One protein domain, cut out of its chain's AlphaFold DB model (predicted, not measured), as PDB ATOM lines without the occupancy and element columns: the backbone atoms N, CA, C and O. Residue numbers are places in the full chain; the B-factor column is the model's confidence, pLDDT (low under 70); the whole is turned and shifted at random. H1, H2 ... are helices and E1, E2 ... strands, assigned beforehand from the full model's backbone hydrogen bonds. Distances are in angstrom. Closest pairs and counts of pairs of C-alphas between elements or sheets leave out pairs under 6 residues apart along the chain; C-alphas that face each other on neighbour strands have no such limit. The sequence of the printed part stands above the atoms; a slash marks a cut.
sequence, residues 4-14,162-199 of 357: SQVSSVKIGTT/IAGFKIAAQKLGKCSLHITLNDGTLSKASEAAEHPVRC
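Overview. This is residues 4 to 14 and 162 to 199 of the 357 residues of the protein "Hydantoinase/oxoprolinase" of Colletotrichum graminicola (strain M1.001 / M2 / FGSC 10212) (UniProt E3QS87). A small sheet of three short strands has two helices, H1 and H2, over one face; these begin close together and run away from each other. A last short helix, H3, sits by the far end of E2. The printed part has 49 residues, in the order E1, H1, E2, E3, H2, H3; the class is mixed, helices and strands, and the mixed sheet runs E1, E2, E3. It is compact, with a radius of gyration of the C-alphas of 10.6 A, yet elongated, spanning 31 by 19 by 16 A.

Arrangement. Start at edge strand E1, residues 8 to 11, parallel to E2, residues 176 to 180; look for N 9 and O 176, 2.8 A apart. E2 and E3, residues 186 to 188, form an antiparallel hairpin, with N 179 and O 187 at 2.9 A. H1, residues 162 to 170, is on the sheet at a height of 9.6 A; its Lys 166 and Leu 177 of E2 have the closest C-alphas, 7.0 A. H2, residues 189 to 194, is on the same face and stands up from the sheet at 45 degrees. H1 and H2 only just touch, with 3 pairs of C-alphas within 8 A, the closest Ile 162 and Ala 189 at 6.6 A. H3, residues 196 to 199, only grazes the sheet. Every O i to N i+4 pair is within hydrogen-bond range in H1 and H2; H3 is too short for one.

Along the chain. Find C-alpha 8 at (-27.507, 10.510, -43.231), where E1 begins its 10.0 A. H1 covers 12.2 A, E2 13.3 A, E3 6.9 A and H2 9.0 A. H3 covers 5.5 A and ends at C-alpha 199, (-11.177, 17.238, -47.421).

Size, cuts and confidence. The C-alphas farthest apart, Ser 4 and Val 197, are 31.7 A apart. Residues 15 to 161 are not printed; C-alphas 14 and 162 stand 12.7 A apart across the cut. The links printed whole are tight. No printed residue is under 70 in pLDDT.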
ATOM      1  N   SER A   4     -35.511  12.002 -36.280       82.31
ATOM      2  CA  SER A   4     -35.422  10.549 -36.472       82.31
ATOM      3  C   SER A   4     -35.616  10.067 -37.915       82.31
ATOM      4  O   SER A   4     -35.344   8.904 -38.202       82.31
ATOM      5  N   GLN A   5     -36.088  10.927 -38.822       88.25
ATOM      6  CA  GLN A   5     -36.246  10.620 -40.247       88.25
ATOM      7  C   GLN A   5     -34.973  10.918 -41.060       88.25
ATOM      8  O   GLN A   5     -34.935  10.639 -42.256       88.25
ATOM      9  N   VAL A   6     -33.925  11.482 -40.444       90.06
ATOM     10  CA  VAL A   6     -32.652  11.773 -41.118       90.06
ATOM     11  C   VAL A   6     -31.786  10.508 -41.178       90.06
ATOM     12  O   VAL A   6     -31.203  10.090 -40.180       90.06
ATOM     13  N   SER A   7     -31.646   9.915 -42.367       90.19
ATOM     14  CA  SER A   7     -30.838   8.700 -42.581       90.19
ATOM     15  C   SER A   7     -29.325   8.962 -42.620       90.19
ATOM     16  O   SER A   7     -28.517   8.123 -42.199       90.19
ATOM     17  N   SER A   8     -28.915  10.129 -43.120       91.56
ATOM     18  CA  SER A   8     -27.507  10.510 -43.231       91.56
ATOM     19  C   SER A   8     -27.302  12.018 -43.139       91.56
ATOM     20  O   SER A   8     -28.157  12.800 -43.546       91.56
ATOM     21  N   VAL A   9     -26.140  12.406 -42.621       93.75
ATOM     22  CA  VAL A   9     -25.608  13.768 -42.642       93.75
ATOM     23  C   VAL A   9     -24.301  13.736 -43.424       93.75
ATOM     24  O   VAL A   9     -23.426  12.906 -43.166       93.75
ATOM     25  N   LYS A  10     -24.176  14.643 -44.390       94.62
ATOM     26  CA  LYS A  10     -23.012  14.788 -45.266       94.62
ATOM     27  C   LYS A  10     -22.468  16.201 -45.075       94.62
ATOM     28  O   LYS A  10     -23.238  17.155 -45.140       94.62
ATOM     29  N   ILE A  11     -21.180  16.334 -44.766       93.75
ATOM     30  CA  ILE A  11     -20.565  17.618 -44.401       93.75
ATOM     31  C   ILE A  11     -19.374  17.906 -45.317       93.75
ATOM     32  O   ILE A  11     -18.430  17.120 -45.379       93.75
ATOM     33  N   GLY A  12     -19.387  19.066 -45.972       92.25
ATOM     34  CA  GLY A  12     -18.172  19.719 -46.466       92.25
ATOM     35  C   GLY A  12     -17.618  20.660 -45.396       92.25
ATOM     36  O   GLY A  12     -18.386  21.315 -44.696       92.25
ATOM     37  N   THR A  13     -16.297  20.722 -45.227       90.44
ATOM     38  CA  THR A  13     -15.661  21.599 -44.236       90.44
ATOM     39  C   THR A  13     -14.356  22.179 -44.761       90.44
ATOM     40  O   THR A  13     -13.494  21.461 -45.253       90.44
ATOM     41  N   THR A  14     -14.177  23.485 -44.591       89.69
ATOM     42  CA  THR A  14     -12.929  24.198 -44.908       89.69
ATOM     43  C   THR A  14     -12.006  24.330 -43.696       89.69
ATOM     44  O   THR A  14     -10.891  24.832 -43.810       89.69
ATOM     45  N   ILE A 162     -14.390  16.252 -35.948       96.19
ATOM     46  CA  ILE A 162     -15.269  15.154 -36.349       96.19
ATOM     47  C   ILE A 162     -15.981  14.525 -35.147       96.19
ATOM     48  O   ILE A 162     -17.134  14.109 -35.276       96.19
ATOM     49  N   ALA A 163     -15.354  14.473 -33.970       96.12
ATOM     50  CA  ALA A 163     -16.036  14.066 -32.745       96.12
ATOM     51  C   ALA A 163     -17.212  15.005 -32.425       96.12
ATOM     52  O   ALA A 163     -18.305  14.525 -32.126       96.12
ATOM     53  N   GLY A 164     -17.027  16.321 -32.586       95.56
ATOM     54  CA  GLY A 164     -18.106  17.305 -32.472       95.56
ATOM     55  C   GLY A 164     -19.255  17.040 -33.450       95.56
ATOM     56  O   GLY A 164     -20.418  16.991 -33.044       95.56
ATOM     57  N   PHE A 165     -18.942  16.770 -34.723       94.81
ATOM     58  CA  PHE A 165     -19.952  16.406 -35.724       94.81
ATOM     59  C   PHE A 165     -20.697  15.116 -35.370       94.81
ATOM     60  O   PHE A 165     -21.915  15.054 -35.522       94.81
ATOM     61  N   LYS A 166     -19.999  14.098 -34.853       93.62
ATOM     62  CA  LYS A 166     -20.627  12.846 -34.402       93.62
ATOM     63  C   LYS A 166     -21.601  13.088 -33.250       93.62
ATOM     64  O   LYS A 166     -22.715  12.579 -33.305       93.62
ATOM     65  N   ILE A 167     -21.218  13.887 -32.252       93.25
ATOM     66  CA  ILE A 167     -22.093  14.246 -31.122       93.25
ATOM     67  C   ILE A 167     -23.341  14.987 -31.620       93.25
ATOM     68  O   ILE A 167     -24.452  14.707 -31.171       93.25
ATOM     69  N   ALA A 168     -23.182  15.913 -32.568       91.69
ATOM     70  CA  ALA A 168     -24.312  16.617 -33.167       91.69
ATOM     71  C   ALA A 168     -25.235  15.663 -33.949       91.69
ATOM     72  O   ALA A 168     -26.445  15.683 -33.743       91.69
ATOM     73  N   ALA A 169     -24.670  14.785 -34.782       91.38
ATOM     74  CA  ALA A 169     -25.423  13.820 -35.583       91.38
ATOM     75  C   ALA A 169     -26.161  12.775 -34.729       91.38
ATOM     76  O   ALA A 169     -27.264  12.365 -35.081       91.38
ATOM     77  N   GLN A 170     -25.614  12.387 -33.571       88.94
ATOM     78  CA  GLN A 170     -26.274  11.471 -32.629       88.94
ATOM     79  C   GLN A 170     -27.617  12.005 -32.116       88.94
ATOM     80  O   GLN A 170     -28.523  11.218 -31.845       88.94
ATOM     81  N   LYS A 171     -27.793  13.334 -32.036       89.25
ATOM     82  CA  LYS A 171     -29.076  13.954 -31.655       89.25
ATOM     83  C   LYS A 171     -30.190  13.705 -32.681       89.25
ATOM     84  O   LYS A 171     -31.358  13.895 -32.359       89.25
ATOM     85  N   LEU A 172     -29.841  13.268 -33.893       88.94
ATOM     86  CA  LEU A 172     -30.779  12.910 -34.961       88.94
ATOM     87  C   LEU A 172     -31.180  11.419 -34.925       88.94
ATOM     88  O   LEU A 172     -32.000  10.979 -35.721       88.94
ATOM     89  N   GLY A 173     -30.638  10.621 -33.997       85.38
ATOM     90  CA  GLY A 173     -30.916   9.185 -33.894       85.38
ATOM     91  C   GLY A 173     -29.947   8.326 -34.712       85.38
ATOM     92  O   GLY A 173     -28.739   8.566 -34.713       85.38
ATOM     93  N   LYS A 174     -30.450   7.276 -35.381       84.38
ATOM     94  CA  LYS A 174     -29.634   6.367 -36.211       84.38
ATOM     95  C   LYS A 174     -29.258   7.044 -37.532       84.38
ATOM     96  O   LYS A 174     -29.855   6.771 -38.566       84.38
ATOM     97  N   CYS A 175     -28.259   7.915 -37.474       89.06
ATOM     98  CA  CYS A 175     -27.799   8.696 -38.610       89.06
ATOM     99  C   CYS A 175     -26.347   8.353 -38.965       89.06
ATOM    100  O   CYS A 175     -25.475   8.296 -38.095       89.06
ATOM    101  N   SER A 176     -26.077   8.126 -40.251       92.06
ATOM    102  CA  SER A 176     -24.710   7.955 -40.755       92.06
ATOM    103  C   SER A 176     -24.060   9.311 -41.045       92.06
ATOM    104  O   SER A 176     -24.701  10.201 -41.594       92.06
ATOM    105  N   LEU A 177     -22.782   9.476 -40.689       94.94
ATOM    106  CA  LEU A 177     -22.044  10.725 -40.896       94.94
ATOM    107  C   LEU A 177     -20.939  10.542 -41.940       94.94
ATOM    108  O   LEU A 177     -20.029   9.724 -41.756       94.94
ATOM    109  N   HIS A 178     -20.996  11.361 -42.986       95.88
ATOM    110  CA  HIS A 178     -20.041  11.369 -44.086       95.88
ATOM    111  C   HIS A 178     -19.420  12.751 -44.276       95.88
ATOM    112  O   HIS A 178     -20.043  13.772 -43.982       95.88
ATOM    113  N   ILE A 179     -18.192  12.767 -44.786       95.88
ATOM    114  CA  ILE A 179     -17.438  13.974 -45.112       95.88
ATOM    115  C   ILE A 179     -17.139  13.967 -46.609       95.88
ATOM    116  O   ILE A 179     -16.731  12.935 -47.148       95.88
ATOM    117  N   THR A 180     -17.348  15.103 -47.270       95.12
ATOM    118  CA  THR A 180     -16.987  15.295 -48.678       95.12
ATOM    119  C   THR A 180     -15.471  15.277 -48.847       95.12
ATOM    120  O   THR A 180     -14.749  15.966 -48.123       95.12
ATOM    121  N   LEU A 181     -15.000  14.541 -49.852       93.69
ATOM    122  CA  LEU A 181     -13.609  14.521 -50.275       93.69
ATOM    123  C   LEU A 181     -13.347  15.472 -51.448       93.69
ATOM    124  O   LEU A 181     -14.251  15.866 -52.183       93.69
ATOM    125  N   ASN A 182     -12.076  15.798 -51.651       92.44
ATOM    126  CA  ASN A 182     -11.595  16.687 -52.699       92.44
ATOM    127  C   ASN A 182     -12.044  16.246 -54.101       92.44
ATOM    128  O   ASN A 182     -12.341  17.082 -54.939       92.44
ATOM    129  N   ASP A 183     -12.136  14.949 -54.371       88.00
ATOM    130  CA  ASP A 183     -12.447  14.408 -55.699       88.00
ATOM    131  C   ASP A 183     -13.946  14.345 -56.038       88.00
ATOM    132  O   ASP A 183     -14.309  13.867 -57.110       88.00
ATOM    133  N   GLY A 184     -14.828  14.817 -55.155       87.88
ATOM    134  CA  GLY A 184     -16.279  14.767 -55.369       87.88
ATOM    135  C   GLY A 184     -16.932  13.497 -54.879       87.88
ATOM    136  O   GLY A 184     -18.068  13.223 -55.255       87.88
ATOM    137  N   THR A 185     -16.243  12.735 -54.034       90.31
ATOM    138  CA  THR A 185     -16.790  11.548 -53.378       90.31
ATOM    139  C   THR A 185     -17.028  11.779 -51.884       90.31
ATOM    140  O   THR A 185     -16.738  12.848 -51.337       90.31
ATOM    141  N   LEU A 186     -17.591  10.775 -51.207       93.25
ATOM    142  CA  LEU A 186     -17.781  10.776 -49.761       93.25
ATOM    143  C   LEU A 186     -16.851   9.794 -49.067       93.25
ATOM    144  O   LEU A 186     -16.562   8.707 -49.561       93.25
ATOM    145  N   SER A 187     -16.504  10.138 -47.834       94.25
ATOM    146  CA  SER A 187     -15.865   9.231 -46.896       94.25
ATOM    147  C   SER A 187     -16.654   9.131 -45.602       94.25
ATOM    148  O   SER A 187     -17.331  10.077 -45.192       94.25
ATOM    149  N   LYS A 188     -16.543   7.994 -44.911       95.19
ATOM    150  CA  LYS A 188     -17.015   7.901 -43.526       95.19
ATOM    151  C   LYS A 188     -16.250   8.908 -42.678       95.19
ATOM    152  O   LYS A 188     -15.043   9.079 -42.836       95.19
ATOM    153  N   ALA A 189     -16.923   9.500 -41.700       94.62
ATOM    154  CA  ALA A 189     -16.284  10.471 -40.819       94.62
ATOM    155  C   ALA A 189     -15.039   9.928 -40.088       94.62
ATOM    156  O   ALA A 189     -14.107  10.678 -39.835       94.62
ATOM    157  N   SER A 190     -14.984   8.630 -39.763       93.12
ATOM    158  CA  SER A 190     -13.778   8.018 -39.181       93.12
ATOM    159  C   SER A 190     -12.571   8.072 -40.120       93.12
ATOM    160  O   SER A 190     -11.493   8.441 -39.681       93.12
ATOM    161  N   GLU A 191     -12.763   7.760 -41.398       94.38
ATOM    162  CA  GLU A 191     -11.696   7.758 -42.404       94.38
ATOM    163  C   GLU A 191     -11.227   9.182 -42.728       94.38
ATOM    164  O   GLU A 191     -10.031   9.450 -42.817       94.38
ATOM    165  N   ALA A 192     -12.162  10.132 -42.820       94.62
ATOM    166  CA  ALA A 192     -11.839  11.545 -43.016       94.62
ATOM    167  C   ALA A 192     -10.998  12.130 -41.865       94.62
ATOM    168  O   ALA A 192     -10.169  13.007 -42.095       94.62
ATOM    169  N   ALA A 193     -11.169  11.626 -40.637       96.00
ATOM    170  CA  ALA A 193     -10.359  12.038 -39.490       96.00
ATOM    171  C   ALA A 193      -8.907  11.543 -39.571       96.00
ATOM    172  O   ALA A 193      -8.007  12.190 -39.038       96.00
ATOM    173  N   GLU A 194      -8.678  10.414 -40.245       95.31
ATOM    174  CA  GLU A 194      -7.341   9.866 -40.484       95.31
ATOM    175  C   GLU A 194      -6.651  10.523 -41.688       95.31
ATOM    176  O   GLU A 194      -5.418  10.615 -41.734       95.31
ATOM    177  N   HIS A 195      -7.447  11.037 -42.632       95.69
ATOM    178  CA  HIS A 195      -6.977  11.657 -43.867       95.69
ATOM    179  C   HIS A 195      -7.551  13.069 -44.127       95.69
ATOM    180  O   HIS A 195      -8.110  13.303 -45.206       95.69
ATOM    181  N   PRO A 196      -7.419  14.041 -43.198       96.69
ATOM    182  CA  PRO A 196      -8.032  15.367 -43.334       96.69
ATOM    183  C   PRO A 196      -7.613  16.154 -44.581       96.69
ATOM    184  O   PRO A 196      -8.412  16.934 -45.097       96.69
ATOM    185  N   VAL A 197      -6.406  15.929 -45.117       96.31
ATOM    186  CA  VAL A 197      -5.948  16.592 -46.361       96.31
ATOM    187  C   VAL A 197      -6.800  16.240 -47.577       96.31
ATOM    188  O   VAL A 197      -6.837  16.985 -48.555       96.31
ATOM    189  N   ARG A 198      -7.530  15.119 -47.519       94.69
ATOM    190  CA  ARG A 198      -8.478  14.719 -48.562       94.69
ATOM    191  C   ARG A 198      -9.783  15.511 -48.523       94.69
ATOM    192  O   ARG A 198     -10.630  15.244 -49.362       94.69
ATOM    193  N   CYS A 199      -9.957  16.439 -47.581       94.38
ATOM    194  CA  CYS A 199     -11.177  17.238 -47.421       94.38
ATOM    195  C   CYS A 199     -10.946  18.746 -47.653       94.38
ATOM    196  O   CYS A 199     -11.841  19.546 -47.403       94.38
TER     197      CYS A 199